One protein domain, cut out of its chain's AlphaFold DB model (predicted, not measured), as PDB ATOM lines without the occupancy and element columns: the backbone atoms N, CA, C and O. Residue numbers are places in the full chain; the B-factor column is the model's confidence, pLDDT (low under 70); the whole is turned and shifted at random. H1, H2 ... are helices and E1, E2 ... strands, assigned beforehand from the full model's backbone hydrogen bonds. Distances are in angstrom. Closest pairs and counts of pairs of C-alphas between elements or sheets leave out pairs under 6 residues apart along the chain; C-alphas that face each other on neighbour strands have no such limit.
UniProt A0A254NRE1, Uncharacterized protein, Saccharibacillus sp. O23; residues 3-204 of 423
ATOM      1  N   THR A   3      46.556  -7.624  84.245       96.12
ATOM      2  CA  THR A   3      45.854  -8.914  84.194       96.12
ATOM      3  C   THR A   3      44.820  -8.859  83.080       96.12
ATOM      4  O   THR A   3      44.257  -7.778  82.834       96.12
ATOM      5  N   SER A   4      44.516  -9.987  82.461       97.31
ATOM      6  CA  SER A   4      43.767 -10.032  81.216       97.31
ATOM      7  C   SER A   4      42.766 -11.180  81.152       97.31
ATOM      8  O   SER A   4      42.966 -12.267  81.686       97.31
ATOM      9  N   PHE A   5      41.645 -10.911  80.489       98.25
ATOM     10  CA  PHE A   5      40.760 -11.962  80.004       98.25
ATOM     11  C   PHE A   5      40.980 -12.131  78.508       98.25
ATOM     12  O   PHE A   5      40.827 -11.181  77.739       98.25
ATOM     13  N   GLU A   6      41.296 -13.348  78.098       97.00
ATOM     14  CA  GLU A   6      41.416 -13.739  76.706       97.00
ATOM     15  C   GLU A   6      40.083 -14.287  76.197       97.00
ATOM     16  O   GLU A   6      39.416 -15.086  76.859       97.00
ATOM     17  N   VAL A   7      39.686 -13.862  75.001       97.62
ATOM     18  CA  VAL A   7      38.445 -14.276  74.352       97.62
ATOM     19  C   VAL A   7      38.770 -14.956  73.034       97.62
ATOM     20  O   VAL A   7      39.182 -14.311  72.067       97.62
ATOM     21  N   TYR A   8      38.540 -16.266  72.999       96.25
ATOM     22  CA  TYR A   8      38.831 -17.131  71.861       96.25
ATOM     23  C   TYR A   8      37.546 -17.407  71.060       96.25
ATOM     24  O   TYR A   8      36.719 -18.221  71.495       96.25
ATOM     25  N   PRO A   9      37.345 -16.763  69.895       96.00
ATOM     26  CA  PRO A   9      36.100 -16.854  69.128       96.00
ATOM     27  C   PRO A   9      35.895 -18.235  68.505       96.00
ATOM     28  O   PRO A   9      36.840 -18.830  68.006       96.00
ATOM     29  N   THR A  10      34.649 -18.707  68.408       95.06
ATOM     30  CA  THR A  10      34.329 -19.924  67.624       95.06
ATOM     31  C   THR A  10      33.616 -19.599  66.306       95.06
ATOM     32  O   THR A  10      33.696 -20.358  65.334       95.06
ATOM     33  N   SER A  11      32.943 -18.449  66.236       92.69
ATOM     34  CA  SER A  11      32.235 -17.951  65.053       92.69
ATOM     35  C   SER A  11      33.187 -17.332  64.015       92.69
ATOM     36  O   SER A  11      34.249 -16.830  64.359       92.69
ATOM     37  N   GLU A  12      32.819 -17.371  62.729       87.75
ATOM     38  CA  GLU A  12      33.443 -16.516  61.686       87.75
ATOM     39  C   GLU A  12      32.835 -15.105  61.655       87.75
ATOM     40  O   GLU A  12      33.417 -14.175  61.107       87.75
ATOM     41  N   ASN A  13      31.639 -14.941  62.224       90.62
ATOM     42  CA  ASN A  13      30.955 -13.657  62.256       90.62
ATOM     43  C   ASN A  13      31.508 -12.840  63.419       90.62
ATOM     44  O   ASN A  13      31.135 -13.080  64.570       90.62
ATOM     45  N   LEU A  14      32.402 -11.910  63.100       94.12
ATOM     46  CA  LEU A  14      32.936 -10.948  64.051       94.12
ATOM     47  C   LEU A  14      31.955  -9.783  64.237       94.12
ATOM     48  O   LEU A  14      31.358  -9.338  63.251       94.12
ATOM     49  N   PRO A  15      31.776  -9.285  65.472       96.88
ATOM     50  CA  PRO A  15      30.928  -8.130  65.712       96.88
ATOM     51  C   PRO A  15      31.563  -6.868  65.140       96.88
ATOM     52  O   PRO A  15      32.780  -6.766  64.993       96.88
ATOM     53  N   THR A  16      30.743  -5.867  64.874       97.88
ATOM     54  CA  THR A  16      31.210  -4.493  64.691       97.88
ATOM     55  C   THR A  16      31.619  -3.869  66.024       97.88
ATOM     56  O   THR A  16      31.167  -4.293  67.094       97.88
ATOM     57  N   TYR A  17      32.426  -2.805  65.983       97.56
ATOM     58  CA  TYR A  17      32.742  -2.034  67.191       97.56
ATOM     59  C   TYR A  17      31.466  -1.539  67.898       97.56
ATOM     60  O   TYR A  17      31.371  -1.579  69.125       97.56
ATOM     61  N   ALA A  18      30.468  -1.086  67.134       97.75
ATOM     62  CA  ALA A  18      29.193  -0.594  67.647       97.75
ATOM     63  C   ALA A  18      28.372  -1.692  68.336       97.75
ATOM     64  O   ALA A  18      27.781  -1.433  69.385       97.75
ATOM     65  N   GLU A  19      28.341  -2.906  67.780       98.38
ATOM     66  CA  GLU A  19      27.661  -4.050  68.400       98.38
ATOM     67  C   GLU A  19      28.317  -4.440  69.722       98.38
ATOM     68  O   GLU A  19      27.604  -4.614  70.712       98.38
ATOM     69  N   LEU A  20      29.655  -4.492  69.763       98.19
ATOM     70  CA  LEU A  20      30.388  -4.742  71.001       98.19
ATOM     71  C   LEU A  20      30.083  -3.662  72.045       98.19
ATOM     72  O   LEU A  20      29.691  -3.990  73.161       98.19
ATOM     73  N   LEU A  21      30.183  -2.378  71.683       97.94
ATOM     74  CA  LEU A  21      29.932  -1.283  72.627       97.94
ATOM     75  C   LEU A  21      28.521  -1.313  73.194       97.94
ATOM     76  O   LEU A  21      28.318  -1.137  74.395       97.94
ATOM     77  N   LYS A  22      27.540  -1.519  72.311       98.19
ATOM     78  CA  LYS A  22      26.136  -1.581  72.693       98.19
ATOM     79  C   LYS A  22      25.918  -2.728  73.673       98.19
ATOM     80  O   LYS A  22      25.344  -2.506  74.736       98.19
ATOM     81  N   ARG A  23      26.403  -3.927  73.337       97.75
ATOM     82  CA  ARG A  23      26.188  -5.109  74.169       97.75
ATOM     83  C   ARG A  23      26.892  -4.999  75.517       97.75
ATOM     84  O   ARG A  23      26.294  -5.321  76.541       97.75
ATOM     85  N   THR A  24      28.117  -4.485  75.535       98.06
ATOM     86  CA  THR A  24      28.846  -4.247  76.782       98.06
ATOM     87  C   THR A  24      28.111  -3.258  77.673       98.06
ATOM     88  O   THR A  24      27.942  -3.545  78.851       98.06
ATOM     89  N   ASN A  25      27.629  -2.132  77.138       98.00
ATOM     90  CA  ASN A  25      26.889  -1.151  77.937       98.00
ATOM     91  C   ASN A  25      25.578  -1.720  78.502       98.00
ATOM     92  O   ASN A  25      25.271  -1.470  79.663       98.00
ATOM     93  N   GLU A  26      24.841  -2.535  77.737       97.12
ATOM     94  CA  GLU A  26      23.644  -3.233  78.240       97.12
ATOM     95  C   GLU A  26      23.973  -4.141  79.437       97.12
ATOM     96  O   GLU A  26      23.339  -4.050  80.489       97.12
ATOM     97  N   LEU A  27      24.987  -5.000  79.295       96.19
ATOM     98  CA  LEU A  27      25.403  -5.935  80.345       96.19
ATOM     99  C   LEU A  27      25.992  -5.210  81.560       96.19
ATOM    100  O   LEU A  27      25.760  -5.606  82.704       96.19
ATOM    101  N   PHE A  28      26.730  -4.132  81.314       96.81
ATOM    102  CA  PHE A  28      27.345  -3.323  82.352       96.81
ATOM    103  C   PHE A  28      26.292  -2.585  83.175       96.81
ATOM    104  O   PHE A  28      26.336  -2.645  84.403       96.81
ATOM    105  N   GLU A  29      25.290  -1.986  82.524       95.38
ATOM    106  CA  GLU A  29      24.152  -1.364  83.202       95.38
ATOM    107  C   GLU A  29      23.373  -2.390  84.035       95.38
ATOM    108  O   GLU A  29      23.070  -2.136  85.203       95.38
ATOM    109  N   MET A  30      23.086  -3.572  83.478       91.94
ATOM    110  CA  MET A  30      22.412  -4.646  84.215       91.94
ATOM    111  C   MET A  30      23.187  -5.048  85.474       91.94
ATOM    112  O   MET A  30      22.594  -5.177  86.548       91.94
ATOM    113  N   LYS A  31      24.510  -5.217  85.366       94.19
ATOM    114  CA  LYS A  31      25.345  -5.592  86.509       94.19
ATOM    115  C   LYS A  31      25.428  -4.469  87.542       94.19
ATOM    116  O   LYS A  31      25.268  -4.751  88.725       94.19
ATOM    117  N   LEU A  32      25.601  -3.214  87.131       93.88
ATOM    118  CA  LEU A  32      25.600  -2.065  88.044       93.88
ATOM    119  C   LEU A  32      24.280  -1.947  88.815       93.88
ATOM    120  O   LEU A  32      24.301  -1.844  90.042       93.88
ATOM    121  N   ARG A  33      23.135  -2.085  88.137       88.06
ATOM    122  CA  ARG A  33      21.819  -2.105  88.796       88.06
ATOM    123  C   ARG A  33      21.695  -3.248  89.803       88.06
ATOM    124  O   ARG A  33      21.191  -3.031  90.897       88.06
ATOM    125  N   SER A  34      22.190  -4.444  89.467       85.06
ATOM    126  CA  SER A  34      22.190  -5.588  90.397       85.06
ATOM    127  C   SER A  34      23.039  -5.353  91.650       85.06
ATOM    128  O   SER A  34      22.781  -5.963  92.681       85.06
ATOM    129  N   LEU A  35      24.024  -4.452  91.571       87.69
ATOM    130  CA  LEU A  35      24.845  -4.030  92.703       87.69
ATOM    131  C   LEU A  35      24.236  -2.850  93.478       87.69
ATOM    132  O   LEU A  35      24.823  -2.455  94.474       87.69
ATOM    133  N   GLY A  36      23.102  -2.274  93.056       83.56
ATOM    134  CA  GLY A  36      22.511  -1.087  93.695       83.56
ATOM    135  C   GLY A  36      23.046   0.252  93.169       83.56
ATOM    136  O   GLY A  36      22.955   1.280  93.841       83.56
ATOM    137  N   VAL A  37      23.630   0.271  91.970       88.12
ATOM    138  CA  VAL A  37      24.068   1.501  91.296       88.12
ATOM    139  C   VAL A  37      23.016   1.944  90.278       88.12
ATOM    140  O   VAL A  37      22.867   1.334  89.221       88.12
ATOM    141  N   ASP A  38      22.316   3.041  90.582       83.81
ATOM    142  CA  ASP A  38      21.328   3.649  89.674       83.81
ATOM    143  C   ASP A  38      21.963   4.563  88.619       83.81
ATOM    144  O   ASP A  38      21.352   4.866  87.588       83.81
ATOM    145  N   LYS A  39      23.195   5.025  88.869       87.69
ATOM    146  CA  LYS A  39      23.925   5.866  87.924       87.69
ATOM    147  C   LYS A  39      24.277   5.059  86.676       87.69
ATOM    148  O   LYS A  39      24.928   4.019  86.747       87.69
ATOM    149  N   ARG A  40      23.895   5.590  85.517       91.06
ATOM    150  CA  ARG A  40      24.301   5.059  84.217       91.06
ATOM    151  C   ARG A  40      25.695   5.565  83.844       91.06
ATOM    152  O   ARG A  40      25.981   6.748  84.014       91.06
ATOM    153  N   PHE A  41      26.503   4.666  83.296       94.38
ATOM    154  CA  PHE A  41      27.794   4.958  82.680       94.38
ATOM    155  C   PHE A  41      27.740   4.500  81.231       94.38
ATOM    156  O   PHE A  41      27.336   3.368  80.966       94.38
ATOM    157  N   ASP A  42      28.162   5.360  80.313       94.19
ATOM    158  CA  ASP A  42      28.302   4.997  78.909       94.19
ATOM    159  C   ASP A  42      29.791   4.780  78.612       94.19
ATOM    160  O   ASP A  42      30.580   5.723  78.530       94.19
ATOM    161  N   LEU A  43      30.186   3.513  78.478       97.56
ATOM    162  CA  LEU A  43      31.516   3.160  78.000       97.56
ATOM    163  C   LEU A  43      31.648   3.550  76.527       97.56
ATOM    164  O   LEU A  43      30.735   3.327  75.723       97.56
ATOM    165  N   ASP A  44      32.820   4.067  76.177       97.56
ATOM    166  CA  ASP A  44      33.258   4.322  74.814       97.56
ATOM    167  C   ASP A  44      34.692   3.804  74.605       97.56
ATOM    168  O   ASP A  44      35.387   3.430  75.553       97.56
ATOM    169  N   PHE A  45      35.157   3.768  73.360       95.12
ATOM    170  CA  PHE A  45      36.524   3.413  73.013       95.12
ATOM    171  C   PHE A  45      37.156   4.395  72.029       95.12
ATOM    172  O   PHE A  45      36.507   5.035  71.202       95.12
ATOM    173  N   THR A  46      38.480   4.465  72.098       96.25
ATOM    174  CA  THR A  46      39.333   5.117  71.101       96.25
ATOM    175  C   THR A  46      40.276   4.083  70.510       96.25
ATOM    176  O   THR A  46      40.874   3.309  71.255       96.25
ATOM    177  N   LEU A  47      40.421   4.065  69.185       96.50
ATOM    178  CA  LEU A  47      41.442   3.254  68.529       96.50
ATOM    179  C   LEU A  47      42.786   3.968  68.660       96.50
ATOM    180  O   LEU A  47      42.891   5.154  68.341       96.50
ATOM    181  N   LYS A  48      43.806   3.269  69.146       95.69
ATOM    182  CA  LYS A  48      45.129   3.835  69.395       95.69
ATOM    183  C   LYS A  48      46.227   2.957  68.824       95.69
ATOM    184  O   LYS A  48      46.078   1.746  68.715       95.69
ATOM    185  N   ASN A  49      47.347   3.588  68.510       94.00
ATOM    186  CA  ASN A  49      48.608   2.940  68.184       94.00
ATOM    187  C   ASN A  49      49.769   3.708  68.853       94.00
ATOM    188  O   ASN A  49      49.549   4.519  69.758       94.00
ATOM    189  N   LYS A  50      51.016   3.459  68.433       90.06
ATOM    190  CA  LYS A  50      52.192   4.160  68.979       90.06
ATOM    191  C   LYS A  50      52.236   5.650  68.626       90.06
ATOM    192  O   LYS A  50      52.829   6.419  69.380       90.06
ATOM    193  N   GLU A  51      51.643   6.058  67.505       91.06
ATOM    194  CA  GLU A  51      51.647   7.448  67.037       91.06
ATOM    195  C   GLU A  51      50.497   8.291  67.611       91.06
ATOM    196  O   GLU A  51      50.595   9.520  67.621       91.06
ATOM    197  N   GLY A  52      49.424   7.672  68.110       92.31
ATOM    198  CA  GLY A  52      48.334   8.378  68.778       92.31
ATOM    199  C   GLY A  52      46.967   7.727  68.595       92.31
ATOM    200  O   GLY A  52      46.842   6.509  68.502       92.31
ATOM    201  N   THR A  53      45.922   8.558  68.602       94.62
ATOM    202  CA  THR A  53      44.534   8.124  68.373       94.62
ATOM    203  C   THR A  53      44.230   8.123  66.879       94.62
ATOM    204  O   THR A  53      44.499   9.107  66.188       94.62
ATOM    205  N   LEU A  54      43.652   7.030  66.396       93.31
ATOM    206  CA  LEU A  54      43.271   6.825  65.007       93.31
ATOM    207  C   LEU A  54      41.769   7.050  64.819       93.31
ATOM    208  O   LEU A  54      40.960   6.795  65.714       93.31
ATOM    209  N   TYR A  55      41.395   7.511  63.628       91.62
ATOM    210  CA  TYR A  55      40.000   7.540  63.207       91.62
ATOM    211  C   TYR A  55      39.593   6.164  62.678       91.62
ATOM    212  O   TYR A  55      40.330   5.557  61.905       91.62
ATOM    213  N   PHE A  56      38.404   5.709  63.055       93.00
ATOM    214  CA  PHE A  56      37.795   4.474  62.569       93.00
ATOM    215  C   PHE A  56      36.270   4.633  62.586       93.00
ATOM    216  O   PHE A  56      35.734   5.512  63.275       93.00
ATOM    217  N   ASN A  57      35.557   3.808  61.821       93.81
ATOM    218  CA  ASN A  57      34.100   3.826  61.811       93.81
ATOM    219  C   ASN A  57      33.569   2.740  62.750       93.81
ATOM    220  O   ASN A  57      33.841   1.561  62.564       93.81
ATOM    221  N   LYS A  58      32.737   3.115  63.729       94.81
ATOM    222  CA  LYS A  58      32.184   2.149  64.693       94.81
ATOM    223  C   LYS A  58      31.325   1.048  64.044       94.81
ATOM    224  O   LYS A  58      31.097   0.019  64.662       94.81
ATOM    225  N   ASN A  59      30.848   1.246  62.815       96.94
ATOM    226  CA  ASN A  59      30.090   0.230  62.076       96.94
ATOM    227  C   ASN A  59      30.981  -0.762  61.308       96.94
ATOM    228  O   ASN A  59      30.458  -1.646  60.635       96.94
ATOM    229  N   GLU A  60      32.303  -0.598  61.349       95.88
ATOM    230  CA  GLU A  60      33.240  -1.580  60.807       95.88
ATOM    231  C   GLU A  60      33.346  -2.786  61.741       95.88
ATOM    232  O   GLU A  60      33.093  -2.692  62.946       95.88
ATOM    233  N   VAL A  61      33.693  -3.929  61.152       95.50
ATOM    234  CA  VAL A  61      33.985  -5.163  61.883       95.50
ATOM    235  C   VAL A  61      35.151  -4.911  62.839       95.50
ATOM    236  O   VAL A  61      36.092  -4.202  62.489       95.50
ATOM    237  N   LEU A  62      35.076  -5.489  64.036       94.31
ATOM    238  CA  LEU A  62      36.147  -5.476  65.022       94.31
ATOM    239  C   LEU A  62      37.356  -6.240  64.472       94.31
ATOM    240  O   LEU A  62      37.453  -7.458  64.606       94.31
ATOM    241  N   ASP A  63      38.260  -5.495  63.850       91.19
ATOM    242  CA  ASP A  63      39.533  -5.982  63.337       91.19
ATOM    243  C   ASP A  63      40.607  -4.944  63.661       91.19
ATOM    244  O   ASP A  63      40.667  -3.851  63.092       91.19
ATOM    245  N   LEU A  64      41.418  -5.249  64.666       90.31
ATOM    246  CA  LEU A  64      42.522  -4.409  65.092       90.31
ATOM    247  C   LEU A  64      43.729  -4.760  64.224       90.31
ATOM    248  O   LEU A  64      44.369  -5.796  64.394       90.31
ATOM    249  N   THR A  65      44.044  -3.870  63.282       77.50
ATOM    250  CA  THR A  65      45.252  -3.975  62.455       77.50
ATOM    251  C   THR A  65      46.504  -4.088  63.324       77.50
ATOM    252  O   THR A  65      46.540  -3.526  64.422       77.50
ATOM    253  N   GLU A  66      47.556  -4.740  62.813       72.62
ATOM    254  CA  GLU A  66      48.829  -4.898  63.526       72.62
ATOM    255  C   GLU A  66      49.285  -3.576  64.174       72.62
ATOM    256  O   GLU A  66      49.364  -2.532  63.523       72.62
ATOM    257  N   HIS A  67      49.577  -3.634  65.479       83.94
ATOM    258  CA  HIS A  67      49.996  -2.509  66.330       83.94
ATOM    259  C   HIS A  67      48.909  -1.505  66.751       83.94
ATOM    260  O   HIS A  67      49.254  -0.418  67.229       83.94
ATOM    261  N   CYS A  68      47.627  -1.855  66.627       94.00
ATOM    262  CA  CYS A  68      46.518  -1.069  67.172       94.00
ATOM    263  C   CYS A  68      45.834  -1.763  68.357       94.00
ATOM    264  O   CYS A  68      45.775  -2.985  68.418       94.00
ATOM    265  N   TYR A  69      45.276  -0.963  69.262       96.12
ATOM    266  CA  TYR A  69      44.484  -1.418  70.405       96.12
ATOM    267  C   TYR A  69      43.305  -0.475  70.650       96.12
ATOM    268  O   TYR A  69      43.348   0.706  70.287       96.12
ATOM    269  N   LEU A  70      42.245  -0.972  71.283       97.56
ATOM    270  CA  LEU A  70      41.166  -0.122  71.784       97.56
ATOM    271  C   LEU A  70      41.486   0.315  73.205       97.56
ATOM    272  O   LEU A  70      41.743  -0.520  74.064       97.56
ATOM    273  N   TRP A  71      41.423   1.616  73.470       97.56
ATOM    274  CA  TRP A  71      41.382   2.156  74.825       97.56
ATOM    275  C   TRP A  71      39.935   2.435  75.209       97.56
ATOM    276  O   TRP A  71      39.323   3.349  74.646       97.56
ATOM    277  N   VAL A  72      39.407   1.652  76.147       98.06
ATOM    278  CA  VAL A  72      38.031   1.737  76.644       98.06
ATOM    279  C   VAL A  72      37.987   2.619  77.886       98.06
ATOM    280  O   VAL A  72      38.811   2.465  78.788       98.06
ATOM    281  N   PHE A  73      37.030   3.539  77.941       97.81
ATOM    282  CA  PHE A  73      36.879   4.507  79.026       97.81
ATOM    283  C   PHE A  73      35.420   4.960  79.169       97.81
ATOM    284  O   PHE A  73      34.603   4.746  78.279       97.81
ATOM    285  N   THR A  74      35.106   5.631  80.273       96.69
ATOM    286  CA  THR A  74      33.941   6.517  80.401       96.69
ATOM    287  C   THR A  74      34.431   7.941  80.717       96.69
ATOM    288  O   THR A  74      35.411   8.087  81.453       96.69
ATOM    289  N   PRO A  75      33.777   9.007  80.210       93.56
ATOM    290  CA  PRO A  75      34.092  10.387  80.582       93.56
ATOM    291  C   PRO A  75      33.983  10.685  82.086       93.56
ATOM    292  O   PRO A  75      34.593  11.644  82.554       93.56
ATOM    293  N   GLU A  76      33.200   9.906  82.840       92.12
ATOM    294  CA  GLU A  76      32.951  10.175  84.261       92.12
ATOM    295  C   GLU A  76      34.058   9.678  85.197       92.12
ATOM    296  O   GLU A  76      34.099  10.110  86.351       92.12
ATOM    297  N   VAL A  77      34.916   8.756  84.747       94.06
ATOM    298  CA  VAL A  77      35.895   8.077  85.609       94.06
ATOM    299  C   VAL A  77      37.262   8.066  84.947       94.06
ATOM    300  O   VAL A  77      37.443   7.501  83.868       94.06
ATOM    301  N   GLU A  78      38.243   8.659  85.623       94.12
ATOM    302  CA  GLU A  78      39.624   8.684  85.149       94.12
ATOM    303  C   GLU A  78      40.186   7.266  84.984       94.12
ATOM    304  O   GLU A  78      40.002   6.388  85.830       94.12
ATOM    305  N   GLY A  79      40.902   7.052  83.880       95.12
ATOM    306  CA  GLY A  79      41.516   5.775  83.542       95.12
ATOM    307  C   GLY A  79      40.773   5.041  82.432       95.12
ATOM    308  O   GLY A  79      40.175   5.654  81.547       95.12
ATOM    309  N   GLY A  80      40.908   3.719  82.432       96.81
ATOM    310  CA  GLY A  80      40.387   2.844  81.392       96.81
ATOM    311  C   GLY A  80      41.109   1.503  81.365       96.81
ATOM    312  O   GLY A  80      41.938   1.204  82.229       96.81
ATOM    313  N   PHE A  81      40.792   0.702  80.357       97.81
ATOM    314  CA  PHE A  81      41.420  -0.591  80.087       97.81
ATOM    315  C   PHE A  81      41.595  -0.774  78.575       97.81
ATOM    316  O   PHE A  81      41.033   0.000  77.792       97.81
ATOM    317  N   CYS A  82      42.398  -1.750  78.150       97.12
ATOM    318  CA  CYS A  82      42.682  -1.965  76.733       97.12
ATOM    319  C   CYS A  82      42.113  -3.277  76.190       97.12
ATOM    320  O   CYS A  82      41.861  -4.223  76.936       97.12
ATOM    321  N   ILE A  83      41.896  -3.299  74.875       97.69
ATOM    322  CA  ILE A  83      41.606  -4.507  74.105       97.69
ATOM    323  C   ILE A  83      42.625  -4.597  72.976       97.69
ATOM    324  O   ILE A  83      42.697  -3.694  72.136       97.69
ATOM    325  N   ASP A  84      43.363  -5.696  72.952       95.75
ATOM    326  CA  ASP A  84      44.345  -6.037  71.929       95.75
ATOM    327  C   ASP A  84      43.856  -7.253  71.132       95.75
ATOM    328  O   ASP A  84      43.180  -8.126  71.678       95.75
ATOM    329  N   GLN A  85      44.192  -7.321  69.842       94.69
ATOM    330  CA  GLN A  85      43.992  -8.518  69.019       94.69
ATOM    331  C   GLN A  85      45.331  -9.224  68.868       94.69
ATOM    332  O   GLN A  85      46.316  -8.632  68.420       94.69
ATOM    333  N   LEU A  86      45.361 -10.485  69.269       91.12
ATOM    334  CA  LEU A  86      46.551 -11.314  69.292       91.12
ATOM    335  C   LEU A  86      46.391 -12.444  68.286       91.12
ATOM    336  O   LEU A  86      45.303 -12.983  68.093       91.12
ATOM    337  N   ASN A  87      47.492 -12.802  67.638       88.56
ATOM    338  CA  ASN A  87      47.501 -13.915  66.711       88.56
ATOM    339  C   ASN A  87      47.601 -15.233  67.482       88.56
ATOM    340  O   ASN A  87      48.438 -15.372  68.376       88.56
ATOM    341  N   ASN A  88      46.794 -16.213  67.090       82.44
ATOM    342  CA  ASN A  88      46.978 -17.600  67.488       82.44
ATOM    343  C   ASN A  88      48.157 -18.170  66.692       82.44
ATOM    344  O   ASN A  88      47.955 -18.907  65.725       82.44
ATOM    345  N   ASP A  89      49.391 -17.820  67.066       75.06
ATOM    346  CA  ASP A  89      50.552 -18.534  66.534       75.06
ATOM    347  C   ASP A  89      50.396 -20.002  66.938       75.06
ATOM    348  O   ASP A  89      50.487 -20.346  68.120       75.06
ATOM    349  N   GLN A  90      50.128 -20.850  65.941       64.00
ATOM    350  CA  GLN A  90      49.787 -22.255  66.121       64.00
ATOM    351  C   GLN A  90      50.797 -22.962  67.034       64.00
ATOM    352  O   GLN A  90      50.410 -23.799  67.834       64.00
ATOM    353  N   VAL A  91      52.083 -22.592  66.994       63.00
ATOM    354  CA  VAL A  91      53.113 -23.250  67.813       63.00
ATOM    355  C   VAL A  91      52.985 -22.913  69.303       63.00
ATOM    356  O   VAL A  91      53.158 -23.796  70.142       63.00
ATOM    357  N   GLN A  92      52.705 -21.655  69.653       64.88
ATOM    358  CA  GLN A  92      52.572 -21.240  71.057       64.88
ATOM    359  C   GLN A  92      51.197 -21.596  71.617       64.88
ATOM    360  O   GLN A  92      51.102 -22.084  72.744       64.88
ATOM    361  N   ALA A  93      50.156 -21.415  70.807       70.00
ATOM    362  CA  ALA A  93      48.799 -21.777  71.169       70.00
ATOM    363  C   ALA A  93      48.669 -23.292  71.391       70.00
ATOM    364  O   ALA A  93      48.094 -23.696  72.396       70.00
ATOM    365  N   ASP A  94      49.264 -24.131  70.533       74.12
ATOM    366  CA  ASP A  94      49.217 -25.585  70.714       74.12
ATOM    367  C   ASP A  94      49.937 -26.009  72.003       74.12
ATOM    368  O   ASP A  94      49.422 -26.832  72.747       74.12
ATOM    369  N   LEU A  95      51.099 -25.435  72.337       81.06
ATOM    370  CA  LEU A  95      51.816 -25.814  73.564       81.06
ATOM    371  C   LEU A  95      51.047 -25.454  74.842       81.06
ATOM    372  O   LEU A  95      50.991 -26.273  75.760       81.06
ATOM    373  N   LEU A  96      50.461 -24.255  74.899       86.88
ATOM    374  CA  LEU A  96      49.638 -23.825  76.031       86.88
ATOM    375  C   LEU A  96      48.377 -24.689  76.138       86.88
ATOM    376  O   LEU A  96      48.098 -25.270  77.186       86.88
ATOM    377  N   TRP A  97      47.626 -24.804  75.043       91.25
ATOM    378  CA  TRP A  97      46.328 -25.463  75.067       91.25
ATOM    379  C   TRP A  97      46.418 -26.979  75.190       91.25
ATOM    380  O   TRP A  97      45.534 -27.566  75.804       91.25
ATOM    381  N   GLU A  98      47.464 -27.633  74.682       92.00
ATOM    382  CA  GLU A  98      47.649 -29.069  74.916       92.00
ATOM    383  C   GLU A  98      47.926 -29.366  76.397       92.00
ATOM    384  O   GLU A  98      47.382 -30.337  76.922       92.00
ATOM    385  N   ALA A  99      48.672 -28.506  77.101       91.75
ATOM    386  CA  ALA A  99      48.826 -28.618  78.553       91.75
ATOM    387  C   ALA A  99      47.500 -28.334  79.282       91.75
ATOM    388  O   ALA A  99      47.098 -29.079  80.176       91.75
ATOM    389  N   GLU A 100      46.768 -27.299  78.865       93.94
ATOM    390  CA  GLU A 100      45.479 -26.963  79.474       93.94
ATOM    391  C   GLU A 100      44.417 -28.041  79.267       93.94
ATOM    392  O   GLU A 100      43.627 -28.301  80.175       93.94
ATOM    393  N   LEU A 101      44.417 -28.724  78.119       95.38
ATOM    394  CA  LEU A 101      43.527 -29.846  77.814       95.38
ATOM    395  C   LEU A 101      43.799 -31.091  78.673       95.38
ATOM    396  O   LEU A 101      43.034 -32.052  78.608       95.38
ATOM    397  N   GLU A 102      44.811 -31.089  79.542       94.44
ATOM    398  CA  GLU A 102      44.952 -32.106  80.586       94.44
ATOM    399  C   GLU A 102      43.996 -31.870  81.770       94.44
ATOM    400  O   GLU A 102      43.608 -32.835  82.445       94.44
ATOM    401  N   ARG A 103      43.542 -30.626  81.992       95.88
ATOM    402  CA  ARG A 103      42.603 -30.256  83.065       95.88
ATOM    403  C   ARG A 103      41.164 -30.603  82.695       95.88
ATOM    404  O   ARG A 103      40.690 -30.295  81.604       95.88
ATOM    405  N   GLU A 104      40.417 -31.153  83.654       94.94
ATOM    406  CA  GLU A 104      38.996 -31.503  83.470       94.94
ATOM    407  C   GLU A 104      38.138 -30.306  83.024       94.94
ATOM    408  O   GLU A 104      37.265 -30.448  82.166       94.94
ATOM    409  N   GLN A 105      38.438 -29.110  83.548       94.25
ATOM    410  CA  GLN A 105      37.743 -27.873  83.185       94.25
ATOM    411  C   GLN A 105      37.897 -27.515  81.701       94.25
ATOM    412  O   GLN A 105      36.939 -27.041  81.096       94.25
ATOM    413  N   SER A 106      39.066 -27.763  81.108       96.44
ATOM    414  CA  SER A 106      39.343 -27.481  79.695       96.44
ATOM    415  C   SER A 106      38.836 -28.601  78.791       96.44
ATOM    416  O   SER A 106      38.216 -28.323  77.766       96.44
ATOM    417  N   LYS A 107      39.002 -29.873  79.189       95.94
ATOM    418  CA  LYS A 107      38.535 -31.042  78.413       95.94
ATOM    419  C   LYS A 107      37.057 -30.971  78.062       95.94
ATOM    420  O   LYS A 107      36.672 -31.286  76.938       95.94
ATOM    421  N   ARG A 108      36.210 -30.516  78.993       96.50
ATOM    422  CA  ARG A 108      34.762 -30.384  78.742       96.50
ATOM    423  C   ARG A 108      34.444 -29.423  77.581       96.50
ATOM    424  O   ARG A 108      33.384 -29.543  76.973       96.50
ATOM    425  N   LEU A 109      35.343 -28.475  77.291       96.75
ATOM    426  CA  LEU A 109      35.228 -27.484  76.219       96.75
ATOM    427  C   LEU A 109      36.170 -27.782  75.042       96.75
ATOM    428  O   LEU A 109      36.260 -26.964  74.128       96.75
ATOM    429  N   GLU A 110      36.835 -28.943  75.009       95.94
ATOM    430  CA  GLU A 110      37.834 -29.292  73.990       95.94
ATOM    431  C   GLU A 110      37.353 -29.053  72.545       95.94
ATOM    432  O   GLU A 110      38.094 -28.433  71.776       95.94
ATOM    433  N   PRO A 111      36.126 -29.445  72.137       95.81
ATOM    434  CA  PRO A 111      35.664 -29.183  70.776       95.81
ATOM    435  C   PRO A 111      35.599 -27.688  70.434       95.81
ATOM    436  O   PRO A 111      35.885 -27.309  69.296       95.81
ATOM    437  N   LEU A 112      35.232 -26.843  71.403       95.25
ATOM    438  CA  LEU A 112      35.161 -25.392  71.225       95.25
ATOM    439  C   LEU A 112      36.559 -24.786  71.210       95.25
ATOM    440  O   LEU A 112      36.862 -24.061  70.272       95.25
ATOM    441  N   ILE A 113      37.428 -25.173  72.150       94.94
ATOM    442  CA  ILE A 113      38.840 -24.761  72.190       94.94
ATOM    443  C   ILE A 113      39.500 -25.047  70.840       94.94
ATOM    444  O   ILE A 113      39.953 -24.132  70.159       94.94
ATOM    445  N   ARG A 114      39.459 -26.302  70.374       93.31
ATOM    446  CA  ARG A 114      40.058 -26.695  69.087       93.31
ATOM    447  C   ARG A 114      39.427 -25.989  67.887       93.31
ATOM    448  O   ARG A 114      40.064 -25.876  66.843       93.31
ATOM    449  N   THR A 115      38.171 -25.557  67.995       93.50
ATOM    450  CA  THR A 115      37.522 -24.744  66.957       93.50
ATOM    451  C   THR A 115      38.038 -23.310  66.985       93.50
ATOM    452  O   THR A 115      38.348 -22.773  65.923       93.50
ATOM    453  N   SER A 116      38.188 -22.716  68.169       93.50
ATOM    454  CA  SER A 116      38.721 -21.365  68.320       93.50
ATOM    455  C   SER A 116      40.189 -21.260  67.922       93.50
ATOM    456  O   SER A 116      40.571 -20.290  67.279       93.50
ATOM    457  N   LEU A 117      41.006 -22.281  68.193       91.38
ATOM    458  CA  LEU A 117      42.424 -22.295  67.802       91.38
ATOM    459  C   LEU A 117      42.656 -22.367  66.292       91.38
ATOM    460  O   LEU A 117      43.723 -22.005  65.818       91.38
ATOM    461  N   LYS A 118      41.658 -22.806  65.516       90.94
ATOM    462  CA  LYS A 118      41.714 -22.729  64.045       90.94
ATOM    463  C   LYS A 118      41.485 -21.311  63.530       90.94
ATOM    464  O   LYS A 118      41.694 -21.061  62.342       90.94
ATOM    465  N   LYS A 119      40.993 -20.405  64.378       89.12
ATOM    466  CA  LYS A 119      40.856 -18.991  64.041       89.12
ATOM    467  C   LYS A 119      42.218 -18.338  64.108       89.12
ATOM    468  O   LYS A 119      43.063 -18.711  64.913       89.12
ATOM    469  N   LYS A 120      42.400 -17.335  63.258       86.38
ATOM    470  CA  LYS A 120      43.662 -16.614  63.149       86.38
ATOM    471  C   LYS A 120      43.993 -15.851  64.432       86.38
ATOM    472  O   LYS A 120      45.150 -15.823  64.826       86.38
ATOM    473  N   ASP A 121      42.989 -15.237  65.048       91.19
ATOM    474  CA  ASP A 121      43.191 -14.257  66.105       91.19
ATOM    475  C   ASP A 121      42.243 -14.502  67.297       91.19
ATOM    476  O   ASP A 121      41.174 -15.107  67.153       91.19
ATOM    477  N   HIS A 122      42.648 -14.021  68.470       94.25
ATOM    478  CA  HIS A 122      41.847 -13.888  69.688       94.25
ATOM    479  C   HIS A 122      42.005 -12.464  70.242       94.25
ATOM    480  O   HIS A 122      42.837 -11.694  69.757       94.25
ATOM    481  N   TRP A 123      41.214 -12.092  71.248       96.50
ATOM    482  CA  TRP A 123      41.349 -10.783  71.896       96.50
ATOM    483  C   TRP A 123      41.787 -10.917  73.342       96.50
ATOM    484  O   TRP A 123      41.292 -11.787  74.051       96.50
ATOM    485  N   SER A 124      42.652 -10.012  73.785       96.94
ATOM    486  CA  SER A 124      43.022  -9.847  75.188       96.94
ATOM    487  C   SER A 124      42.414  -8.553  75.716       96.94
ATOM    488  O   SER A 124      42.684  -7.471  75.194       96.94
ATOM    489  N   VAL A 125      41.567  -8.657  76.739       98.12
ATOM    490  CA  VAL A 125      40.968  -7.521  77.446       98.12
ATOM    491  C   VAL A 125      41.745  -7.305  78.738       98.12
ATOM    492  O   VAL A 125      41.581  -8.047  79.707       98.12
ATOM    493  N   THR A 126      42.602  -6.290  78.753       97.75
ATOM    494  CA  THR A 126      43.620  -6.103  79.789       97.75
ATOM    495  C   THR A 126      43.337  -4.876  80.645       97.75
ATOM    496  O   THR A 126      43.155  -3.767  80.137       97.75
ATOM    497  N   ARG A 127      43.384  -5.054  81.968       95.75
ATOM    498  CA  ARG A 127      43.393  -3.952  82.941       95.75
ATOM    499  C   ARG A 127      44.768  -3.777  83.576       95.75
ATOM    500  O   ARG A 127      45.563  -4.714  83.665       95.75
ATOM    501  N   TYR A 128      45.019  -2.579  84.090       93.81
ATOM    502  CA  TYR A 128      46.267  -2.227  84.766       93.81
ATOM    503  C   TYR A 128      46.059  -2.062  86.272       93.81
ATOM    504  O   TYR A 128      44.986  -1.665  86.734       93.81
ATOM    505  N   ALA A 129      47.100  -2.357  87.048       88.75
ATOM    506  CA  ALA A 129      47.107  -2.096  88.482       88.75
ATOM    507  C   ALA A 129      46.825  -0.612  88.777       88.75
ATOM    508  O   ALA A 129      47.386   0.269  88.127       88.75
ATOM    509  N   GLY A 130      45.978  -0.351  89.776       87.56
ATOM    510  CA  GLY A 130      45.592   1.006  90.176       87.56
ATOM    511  C   GLY A 130      44.475   1.633  89.336       87.56
ATOM    512  O   GLY A 130      44.188   2.812  89.513       87.56
ATOM    513  N   THR A 131      43.841   0.877  88.435       92.56
ATOM    514  CA  THR A 131      42.617   1.331  87.761       92.56
ATOM    515  C   THR A 131      41.451   1.423  88.751       92.56
ATOM    516  O   THR A 131      41.406   0.704  89.749       92.56
ATOM    517  N   ALA A 132      40.506   2.331  88.494       95.38
ATOM    518  CA  ALA A 132      39.335   2.501  89.350       95.38
ATOM    519  C   ALA A 132      38.514   1.203  89.453       95.38
ATOM    520  O   ALA A 132      38.405   0.452  88.480       95.38
ATOM    521  N   SER A 133      37.864   0.976  90.600       96.69
ATOM    522  CA  SER A 133      37.035  -0.215  90.855       96.69
ATOM    523  C   SER A 133      35.969  -0.450  89.783       96.69
ATOM    524  O   SER A 133      35.691  -1.591  89.425       96.69
ATOM    525  N   LEU A 134      35.440   0.624  89.188       97.25
ATOM    526  CA  LEU A 134      34.509   0.541  88.066       97.25
ATOM    527  C   LEU A 134      35.100  -0.227  86.866       97.25
ATOM    528  O   LEU A 134      34.427  -1.068  86.273       97.25
ATOM    529  N   TYR A 135      36.372   0.010  86.535       97.75
ATOM    530  CA  TYR A 135      37.057  -0.670  85.434       97.75
ATOM    531  C   TYR A 135      37.448  -2.109  85.774       97.75
ATOM    532  O   TYR A 135      37.511  -2.934  84.864       97.75
ATOM    533  N   HIS A 136      37.617  -2.439  87.060       96.75
ATOM    534  CA  HIS A 136      37.752  -3.827  87.514       96.75
ATOM    535  C   HIS A 136      36.490  -4.656  87.278       96.75
ATOM    536  O   HIS A 136      36.607  -5.870  87.174       96.75
ATOM    537  N   LEU A 137      35.316  -4.030  87.170       97.38
ATOM    538  CA  LEU A 137      34.091  -4.694  86.729       97.38
ATOM    539  C   LEU A 137      33.943  -4.641  85.199       97.38
ATOM    540  O   LEU A 137      33.661  -5.650  84.554       97.38
ATOM    541  N   ALA A 138      34.131  -3.460  84.606       98.00
ATOM    542  CA  ALA A 138      33.831  -3.222  83.196       98.00
ATOM    543  C   ALA A 138      34.660  -4.092  82.234       98.00
ATOM    544  O   ALA A 138      34.130  -4.539  81.215       98.00
ATOM    545  N   TYR A 139      35.934  -4.360  82.544       97.69
ATOM    546  CA  TYR A 139      36.804  -5.111  81.632       97.69
ATOM    547  C   TYR A 139      36.369  -6.577  81.473       97.69
ATOM    548  O   TYR A 139      36.341  -7.086  80.354       97.69
ATOM    549  N   GLY A 140      35.930  -7.246  82.546       97.88
ATOM    550  CA  GLY A 140      35.374  -8.593  82.425       97.88
ATOM    551  C   GLY A 140      33.999  -8.593  81.765       97.88
ATOM    552  O   GLY A 140      33.730  -9.466  80.947       97.88
ATOM    553  N   ILE A 141      33.152  -7.582  82.011       98.25
ATOM    554  CA  ILE A 141      31.880  -7.446  81.278       98.25
ATOM    555  C   ILE A 141      32.117  -7.315  79.767       98.25
ATOM    556  O   ILE A 141      31.424  -7.963  78.984       98.25
ATOM    557  N   MET A 142      33.127  -6.546  79.352       98.31
ATOM    558  CA  MET A 142      33.531  -6.429  77.949       98.31
ATOM    559  C   MET A 142      34.033  -7.765  77.378       98.31
ATOM    560  O   MET A 142      33.647  -8.131  76.268       98.31
ATOM    561  N   ALA A 143      34.843  -8.517  78.132       98.38
ATOM    562  CA  ALA A 143      35.292  -9.849  77.722       98.38
ATOM    563  C   ALA A 143      34.110 -10.819  77.544       98.38
ATOM    564  O   ALA A 143      34.025 -11.520  76.534       98.38
ATOM    565  N   GLY A 144      33.149 -10.798  78.471       98.12
ATOM    566  CA  GLY A 144      31.907 -11.558  78.358       98.12
ATOM    567  C   GLY A 144      31.088 -11.159  77.126       98.12
ATOM    568  O   GLY A 144      30.712 -12.019  76.335       98.12
ATOM    569  N   ALA A 145      30.871  -9.863  76.891       98.00
ATOM    570  CA  ALA A 145      30.149  -9.384  75.708       98.00
ATOM    571  C   ALA A 145      30.812  -9.842  74.397       98.00
ATOM    572  O   ALA A 145      30.131 -10.261  73.458       98.00
ATOM    573  N   LEU A 146      32.144  -9.811  74.337       97.75
ATOM    574  CA  LEU A 146      32.891 -10.285  73.177       97.75
ATOM    575  C   LEU A 146      32.748 -11.804  72.992       97.75
ATOM    576  O   LEU A 146      32.522 -12.262  71.868       97.75
ATOM    577  N   ALA A 147      32.810 -12.582  74.076       97.81
ATOM    578  CA  ALA A 147      32.577 -14.025  74.039       97.81
ATOM    579  C   ALA A 147      31.147 -14.355  73.584       97.81
ATOM    580  O   ALA A 147      30.962 -15.241  72.755       97.81
ATOM    581  N   GLU A 148      30.142 -13.598  74.031       97.25
ATOM    582  CA  GLU A 148      28.753 -13.745  73.585       97.25
ATOM    583  C   GLU A 148      28.620 -13.566  72.070       97.25
ATOM    584  O   GLU A 148      28.113 -14.440  71.361       97.25
ATOM    585  N   LEU A 149      29.111 -12.431  71.566       97.44
ATOM    586  CA  LEU A 149      28.955 -12.034  70.167       97.44
ATOM    587  C   LEU A 149      29.711 -12.966  69.214       97.44
ATOM    588  O   LEU A 149      29.266 -13.209  68.091       97.44
ATOM    589  N   THR A 150      30.826 -13.532  69.672       96.56
ATOM    590  CA  THR A 150      31.672 -14.445  68.890       96.56
ATOM    591  C   THR A 150      31.406 -15.925  69.175       96.56
ATOM    592  O   THR A 150      32.054 -16.791  68.573       96.56
ATOM    593  N   LYS A 151      30.457 -16.232  70.074       96.44
ATOM    594  CA  LYS A 151      30.221 -17.578  70.634       96.44
ATOM    595  C   LYS A 151      31.511 -18.212  71.173       96.44
ATOM    596  O   LYS A 151      31.734 -19.415  71.027       96.44
ATOM    597  N   GLY A 152      32.412 -17.373  71.666       96.25
ATOM    598  CA  GLY A 152      33.740 -17.743  72.112       96.25
ATOM    599  C   GLY A 152      33.761 -18.311  73.523       96.25
ATOM    600  O   GLY A 152      32.739 -18.411  74.204       96.25
ATOM    601  N   ILE A 153      34.966 -18.660  73.953       97.38
ATOM    602  CA  ILE A 153      35.278 -19.010  75.339       97.38
ATOM    603  C   ILE A 153      36.092 -17.883  75.973       97.38
ATOM    604  O   ILE A 153      36.873 -17.221  75.283       97.38
ATOM    605  N   VAL A 154      35.918 -17.689  77.278       98.25
ATOM    606  CA  VAL A 154      36.756 -16.792  78.082       98.25
ATOM    607  C   VAL A 154      37.821 -17.626  78.787       98.25
ATOM    608  O   VAL A 154      37.516 -18.687  79.343       98.25
ATOM    609  N   PHE A 155      39.058 -17.142  78.782       97.56
ATOM    610  CA  PHE A 155      40.210 -17.742  79.445       97.56
ATOM    611  C   PHE A 155      41.049 -16.666  80.150       97.56
ATOM    612  O   PHE A 155      40.975 -15.486  79.822       97.56
ATOM    613  N   THR A 156      41.805 -17.069  81.162       96.06
ATOM    614  CA  THR A 156      42.848 -16.269  81.812       96.06
ATOM    615  C   THR A 156      43.772 -17.242  82.532       96.06
ATOM    616  O   THR A 156      43.287 -18.234  83.080       96.06
ATOM    617  N   ASP A 157      45.070 -16.967  82.534       93.19
ATOM    618  CA  ASP A 157      46.101 -17.660  83.314       93.19
ATOM    619  C   ASP A 157      46.962 -16.679  84.138       93.19
ATOM    620  O   ASP A 157      47.945 -17.081  84.760       93.19
ATOM    621  N   ASP A 158      46.570 -15.400  84.182       92.94
ATOM    622  CA  ASP A 158      47.355 -14.291  84.736       92.94
ATOM    623  C   ASP A 158      46.704 -13.633  85.966       92.94
ATOM    624  O   ASP A 158      46.871 -12.438  86.217       92.94
ATOM    625  N   ASP A 159      45.954 -14.419  86.745       90.56
ATOM    626  CA  ASP A 159      45.241 -13.984  87.954       90.56
ATOM    627  C   ASP A 159      44.218 -12.851  87.714       90.56
ATOM    628  O   ASP A 159      43.884 -12.070  88.616       90.56
ATOM    629  N   ALA A 160      43.659 -12.743  86.501       94.00
ATOM    630  CA  ALA A 160      42.517 -11.857  86.267       94.00
ATOM    631  C   ALA A 160      41.293 -12.281  87.096       94.00
ATOM    632  O   ALA A 160      40.514 -11.421  87.521       94.00
ATOM    633  N   TRP A 161      41.137 -13.591  87.319       95.50
ATOM    634  CA  TRP A 161      40.175 -14.204  88.232       95.50
ATOM    635  C   TRP A 161      40.603 -15.642  88.590       95.50
ATOM    636  O   TRP A 161      41.671 -16.106  88.207       95.50
ATOM    637  N   GLU A 162      39.749 -16.371  89.304       93.50
ATOM    638  CA  GLU A 162      39.979 -17.743  89.761       93.50
ATOM    639  C   GLU A 162      40.239 -18.734  88.618       93.50
ATOM    640  O   GLU A 162      39.308 -19.271  88.009       93.50
ATOM    641  N   TYR A 163      41.516 -19.046  88.391       95.06
ATOM    642  CA  TYR A 163      41.993 -19.928  87.324       95.06
ATOM    643  C   TYR A 163      41.250 -21.267  87.211       95.06
ATOM    644  O   TYR A 163      41.022 -21.788  86.117       95.06
ATOM    645  N   SER A 164      40.825 -21.830  88.346       94.38
ATOM    646  CA  SER A 164      40.104 -23.106  88.419       94.38
ATOM    647  C   SER A 164      38.792 -23.121  87.627       94.38
ATOM    648  O   SER A 164      38.337 -24.198  87.238       94.38
ATOM    649  N   LYS A 165      38.210 -21.948  87.348       95.50
ATOM    650  CA  LYS A 165      36.957 -21.789  86.601       95.50
ATOM    651  C   LYS A 165      37.153 -21.590  85.100       95.50
ATOM    652  O   LYS A 165      36.179 -21.689  84.357       95.50
ATOM    653  N   PHE A 166      38.381 -21.356  84.646       96.75
ATOM    654  CA  PHE A 166      38.697 -21.130  83.237       96.75
ATOM    655  C   PHE A 166      39.272 -22.391  82.577       96.75
ATOM    656  O   PHE A 166      39.926 -23.187  83.257       96.75
ATOM    657  N   PRO A 167      39.027 -22.584  81.268       97.50
ATOM    658  CA  PRO A 167      38.159 -21.777  80.401       97.50
ATOM    659  C   PRO A 167      36.664 -21.945  80.729       97.50
ATOM    660  O   PRO A 167      36.240 -22.938  81.334       97.50
ATOM    661  N   CYS A 168      35.850 -20.969  80.329       97.75
ATOM    662  CA  CYS A 168      34.402 -20.998  80.550       97.75
ATOM    663  C   CYS A 168      33.593 -20.386  79.401       97.75
ATOM    664  O   CYS A 168      34.112 -19.632  78.573       97.75
ATOM    665  N   LEU A 169      32.310 -20.749  79.357       96.00
ATOM    666  CA  LEU A 169      31.309 -20.104  78.511       96.00
ATOM    667  C   LEU A 169      30.794 -18.824  79.174       96.00
ATOM    668  O   LEU A 169      30.955 -18.619  80.377       96.00
ATOM    669  N   LEU A 170      30.117 -17.986  78.393       92.88
ATOM    670  CA  LEU A 170      29.542 -16.732  78.868       92.88
ATOM    671  C   LEU A 170      28.617 -16.911  80.075       92.88
ATOM    672  O   LEU A 170      28.717 -16.170  81.054       92.88
ATOM    673  N   GLU A 171      27.694 -17.868  79.988       90.56
ATOM    674  CA  GLU A 171      26.662 -18.079  81.001       90.56
ATOM    675  C   GLU A 171      27.293 -18.462  82.340       90.56
ATOM    676  O   GLU A 171      26.818 -18.058  83.398       90.56
ATOM    677  N   GLU A 172      28.398 -19.204  82.288       94.75
ATOM    678  CA  GLU A 172      29.189 -19.573  83.455       94.75
ATOM    679  C   GLU A 172      29.980 -18.373  83.967       94.75
ATOM    680  O   GLU A 172      29.950 -18.094  85.163       94.75
ATOM    681  N   PHE A 173      30.638 -17.631  83.074       97.00
ATOM    682  CA  PHE A 173      31.441 -16.466  83.426       97.00
ATOM    683  C   PHE A 173      30.623 -15.431  84.203       97.00
ATOM    684  O   PHE A 173      30.986 -15.076  85.323       97.00
ATOM    685  N   PHE A 174      29.466 -15.004  83.686       93.44
ATOM    686  CA  PHE A 174      28.602 -14.053  84.399       93.44
ATOM    687  C   PHE A 174      27.958 -14.627  85.654       93.44
ATOM    688  O   PHE A 174      27.584 -13.866  86.548       93.44
ATOM    689  N   ALA A 175      27.860 -15.951  85.753       91.88
ATOM    690  CA  ALA A 175      27.374 -16.592  86.955       91.88
ATOM    691  C   ALA A 175      28.365 -16.489  88.120       91.88
ATOM    692  O   ALA A 175      27.910 -16.666  89.239       91.88
ATOM    693  N   PHE A 176      29.664 -16.237  87.923       94.00
ATOM    694  CA  PHE A 176      30.617 -16.122  89.041       94.00
ATOM    695  C   PHE A 176      31.474 -14.855  89.043       94.00
ATOM    696  O   PHE A 176      32.014 -14.493  90.088       94.00
ATOM    697  N   TYR A 177      31.658 -14.201  87.898       96.44
ATOM    698  CA  TYR A 177      32.534 -13.047  87.798       96.44
ATOM    699  C   TYR A 177      31.971 -11.879  88.610       96.44
ATOM    700  O   TYR A 177      30.813 -11.473  88.446       96.44
ATOM    701  N   PHE A 178      32.819 -11.325  89.481       93.75
ATOM    702  CA  PHE A 178      32.453 -10.199  90.335       93.75
ATOM    703  C   PHE A 178      31.239 -10.515  91.242       93.75
ATOM    704  O   PHE A 178      30.367  -9.668  91.454       93.75
ATOM    705  N   ASP A 179      31.143 -11.765  91.718       92.31
ATOM    706  CA  ASP A 179      30.203 -12.224  92.749       92.31
ATOM    707  C   ASP A 179      30.987 -12.827  93.937       92.31
ATOM    708  O   ASP A 179      31.488 -13.955  93.837       92.31
ATOM    709  N   PRO A 180      31.099 -12.108  95.072       90.06
ATOM    710  CA  PRO A 180      31.823 -12.579  96.252       90.06
ATOM    711  C   PRO A 180      31.299 -13.896  96.833       90.06
ATOM    712  O   PRO A 180      32.069 -14.654  97.418       90.06
ATOM    713  N   ASN A 181      30.005 -14.188  96.681       89.31
ATOM    714  CA  ASN A 181      29.388 -15.392  97.246       89.31
ATOM    715  C   ASN A 181      29.723 -16.648  96.445       89.31
ATOM    716  O   ASN A 181      29.501 -17.767  96.909       89.31
ATOM    717  N   ARG A 182      30.238 -16.467  95.229       89.88
ATOM    718  CA  ARG A 182      30.612 -17.557  94.333       89.88
ATOM    719  C   ARG A 182      32.113 -17.692  94.166       89.88
ATOM    720  O   ARG A 182      32.535 -18.658  93.530       89.88
ATOM    721  N   ALA A 183      32.909 -16.782  94.724       89.25
ATOM    722  CA  ALA A 183      34.353 -16.939  94.822       89.25
ATOM    723  C   ALA A 183      34.700 -18.083  95.795       89.25
ATOM    724  O   ALA A 183      34.189 -18.147  96.911       89.25
ATOM    725  N   ILE A 184      35.536 -19.009  95.336       89.69
ATOM    726  CA  ILE A 184      36.100 -20.135  96.088       89.69
ATOM    727  C   ILE A 184      37.310 -19.654  96.891       89.69
ATOM    728  O   ILE A 184      37.454 -20.004  98.061       89.69
ATOM    729  N   ASP A 185      38.183 -18.872  96.260       92.19
ATOM    730  CA  ASP A 185      39.390 -18.350  96.892       92.19
ATOM    731  C   ASP A 185      39.122 -17.009  97.594       92.19
ATOM    732  O   ASP A 185      38.485 -16.090  97.063       92.19
ATOM    733  N   GLN A 186      39.622 -16.919  98.825       90.12
ATOM    734  CA  GLN A 186      39.382 -15.803  99.729       90.12
ATOM    735  C   GLN A 186      39.936 -14.473  99.193       90.12
ATOM    736  O   GLN A 186      39.294 -13.441  99.384       90.12
ATOM    737  N   ALA A 187      41.065 -14.471  98.479       92.56
ATOM    738  CA  ALA A 187      41.653 -13.244  97.942       92.56
ATOM    739  C   ALA A 187      40.773 -12.633  96.840       92.56
ATOM    740  O   ALA A 187      40.574 -11.417  96.803       92.56
ATOM    741  N   TYR A 188      40.183 -13.465  95.974       93.31
ATOM    742  CA  TYR A 188      39.240 -12.994  94.955       93.31
ATOM    743  C   TYR A 188      37.920 -12.529  95.571       93.31
ATOM    744  O   TYR A 188      37.361 -11.528  95.120       93.31
ATOM    745  N   LYS A 189      37.446 -13.199  96.631       92.69
ATOM    746  CA  LYS A 189      36.283 -12.747  97.408       92.69
ATOM    747  C   LYS A 189      36.515 -11.356  97.997       92.69
ATOM    748  O   LYS A 189      35.695 -10.465  97.789       92.69
ATOM    749  N   GLU A 190      37.631 -11.158  98.693       91.38
ATOM    750  CA  GLU A 190      37.996  -9.876  99.307       91.38
ATOM    751  C   GLU A 190      38.167  -8.771  98.265       91.38
ATOM    752  O   GLU A 190      37.637  -7.674  98.440       91.38
ATOM    753  N   ALA A 191      38.831  -9.064  97.143       92.62
ATOM    754  CA  ALA A 191      38.968  -8.113  96.044       92.62
ATOM    755  C   ALA A 191      37.605  -7.721  95.451       92.62
ATOM    756  O   ALA A 191      37.355  -6.541  95.202       92.62
ATOM    757  N   ALA A 192      36.701  -8.687  95.254       94.19
ATOM    758  CA  ALA A 192      35.352  -8.433  94.761       94.19
ATOM    759  C   ALA A 192      34.566  -7.523  95.712       94.19
ATOM    760  O   ALA A 192      34.010  -6.521  95.265       94.19
ATOM    761  N   VAL A 193      34.565  -7.837  97.013       91.81
ATOM    762  CA  VAL A 193      33.921  -7.014  98.051       91.81
ATOM    763  C   VAL A 193      34.493  -5.603  98.030       91.81
ATOM    764  O   VAL A 193      33.738  -4.651  97.857       91.81
ATOM    765  N   TYR A 194      35.819  -5.464  98.082       94.25
ATOM    766  CA  TYR A 194      36.493  -4.167  98.057       94.25
ATOM    767  C   TYR A 194      36.087  -3.316  96.847       94.25
ATOM    768  O   TYR A 194      35.805  -2.122  96.972       94.25
ATOM    769  N   HIS A 195      36.051  -3.899  95.648       95.81
ATOM    770  CA  HIS A 195      35.685  -3.139  94.456       95.81
ATOM    771  C   HIS A 195      34.188  -2.820  94.398       95.81
ATOM    772  O   HIS A 195      33.843  -1.709  93.994       95.81
ATOM    773  N   ILE A 196      33.310  -3.733  94.827       94.06
ATOM    774  CA  ILE A 196      31.863  -3.484  94.929       94.06
ATOM    775  C   ILE A 196      31.588  -2.353  95.921       94.06
ATOM    776  O   ILE A 196      30.880  -1.411  95.576       94.06
ATOM    777  N   GLU A 197      32.192  -2.392  97.108       89.38
ATOM    778  CA  GLU A 197      32.048  -1.351  98.129       89.38
ATOM    779  C   GLU A 197      32.510   0.011  97.618       89.38
ATOM    780  O   GLU A 197      31.814   1.004  97.808       89.38
ATOM    781  N   ASN A 198      33.641   0.077  96.912       93.06
ATOM    782  CA  ASN A 198      34.106   1.332  96.319       93.06
ATOM    783  C   ASN A 198      33.186   1.825  95.195       93.06
ATOM    784  O   ASN A 198      32.902   3.014  95.127       93.06
ATOM    785  N   ILE A 199      32.677   0.933  94.336       94.19
ATOM    786  CA  ILE A 199      31.684   1.303  93.317       94.19
ATOM    787  C   ILE A 199      30.425   1.872  93.986       94.19
ATOM    788  O   ILE A 199      29.919   2.905  93.557       94.19
ATOM    789  N   LEU A 200      29.934   1.230  95.044       88.25
ATOM    790  CA  LEU A 200      28.763   1.681  95.798       88.25
ATOM    791  C   LEU A 200      29.014   2.993  96.539       88.25
ATOM    792  O   LEU A 200      28.142   3.855  96.584       88.25
ATOM    793  N   LYS A 201      30.206   3.167  97.101       85.25
ATOM    794  CA  LYS A 201      30.617   4.399  97.771       85.25
ATOM    795  C   LYS A 201      30.694   5.573  96.798       85.25
ATOM    796  O   LYS A 201      30.212   6.655  97.119       85.25
ATOM    797  N   ASP A 202      31.293   5.360  95.630       86.31
ATOM    798  CA  ASP A 202      31.550   6.426  94.661       86.31
ATOM    799  C   ASP A 202      30.321   6.720  93.784       86.31
ATOM    800  O   ASP A 202      30.130   7.853  93.333       86.31
ATOM    801  N   TYR A 203      29.486   5.706  93.523       86.50
ATOM    802  CA  TYR A 203      28.439   5.762  92.496       86.50
ATOM    803  C   TYR A 203      27.104   5.126  92.883       86.50
ATOM    804  O   TYR A 203      26.155   5.236  92.105       86.50
ATOM    805  N   GLY A 204      27.020   4.455  94.032       71.19
ATOM    806  CA  GLY A 204      25.800   3.810  94.505       71.19
ATOM    807  C   GLY A 204      24.612   4.757  94.454       71.19
ATOM    808  O   GLY A 204      24.710   5.924  94.842       71.19
TER     809      GLY A 204
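What this domain is: This is residues 3 to 204 of the 423 residues of an uncharacterized protein of Saccharibacillus sp. O23 (UniProt A0A254NRE1). A strongly twisted sheet of six strands curls round one long helix, H5, and a second long helix, H1, crosses over H5 and reaches the sheet at E2 and E3. The third long helix, H7, stands nearly square to H5 at its first residues, the short H6 packs beside residues 144 to 148 of H5, and between E4 and E5 the chain runs out through H2 and H3 and folds back through H4. The printed part has 202 residues with seven named helices and six named strands, in the order E1 H1 E2 E3 E4 H2 H3 H4 E5 H5 E6 H6 H7. The sheet, in order E2 E3 E4 E5 E1 E6, is antiparallel throughout, and the class is mixed, helices and strands. The whole is compact, with a radius of gyration of the C-alphas of 16.5 A and spans of 46 by 43 by 26 A.

Where its parts are: In sheet order the strands are E2, residues 44 to 48; E3, residues 69 to 74; E4, residues 77 to 87 and the longest at 31.2 A; E5, residues 121 to 128, 22.4 A; E1, residues 3 to 8, 16.4 A; and E6, residues 153 to 155. E1 begins at C-alpha 3, (45.854, -8.914, 84.194). The three longest helices have 18 residues each: H5, residues 133 to 150, 26.7 A; H1, residues 17 to 34, 25.7 A; and H7, residues 186 to 203, 25.2 A. H5 begins at C-alpha 133, (37.035, -0.215, 90.855), and H7 ends at C-alpha 203, (28.439, 5.762, 92.496). The others are H2, residues 90 to 100, 14.8 A; H3, residues 104 to 107; H4, residues 110 to 116; and H6, residues 170 to 176.

How they stand to each other: E2, E3 and E4 form a meander, each strand the antiparallel neighbour of the one before, and E2 with E3 and E3 with E4 are hairpins. Within hydrogen-bond range are N 46 and O 71 at 2.9 A for E2 and E3, N 72 and O 81 at 2.8 A for E3 and E4, N 84 and O 124 at 2.9 A for E4 and E5, N 7 and O 123 at 2.8 A for E5 and E1, and N 6 and O 155 at 2.8 A for E1 and E6. E5, H5 and E6 form a split strand-helix-strand unit, two strands running the same way with E1 between them, and its crossover is right-handed. H5 is on the sheet; its closest C-alphas to E5 are those of Ala 143 and Val 125, 6.1 A apart. H1 and H5 make two layers with the sheet, both helices on one face. H5 is the hub, touching three helices. H1, with residues 20 to 28, touches it at a steep tilt of 52 degrees, opposite ways; their closest C-alphas, Thr 24 and Met 142, are 5.3 A apart. H6 touches H5 at a shallow tilt of 26 degrees, opposite ways, closest at the C-alphas of Gly 144 and Leu 170, 5.7 A. H7 touches H5 about perpendicular, at 75 degrees, closest at the C-alphas of Ser 133 and His 195, 4.8 A; it is not on the sheet. H4 only grazes the sheet, with residues 112 to 116; its closest C-alphas to E1 are those of Ser 116 and Tyr 8, 5.5 A apart. H2 and H4 are near each other, and H2 and H3 are close but not clearly touching, with the C-alphas of Glu 100 and Ser 106 closest at 6.2 A. Every O i to N i+4 pair is within hydrogen-bond range in H1, H2, H4, H6 and H7, and 13 of 14 are in H5; H3 is too short for such a pair.

The domain as a whole: The two C-alphas farthest apart, those of Asp 38 and Val 91, are 47.0 A apart. The printed part has no cut. The links E2 to E3, with 20 residues, and E6 to H6, with 14, are long; in the first, residues 53 to 54 pair antiparallel with residues 47 to 48 of E2. The mean pLDDT of the printed part is 93.0, and residues 90 to 92, which belong to H2, are under 70.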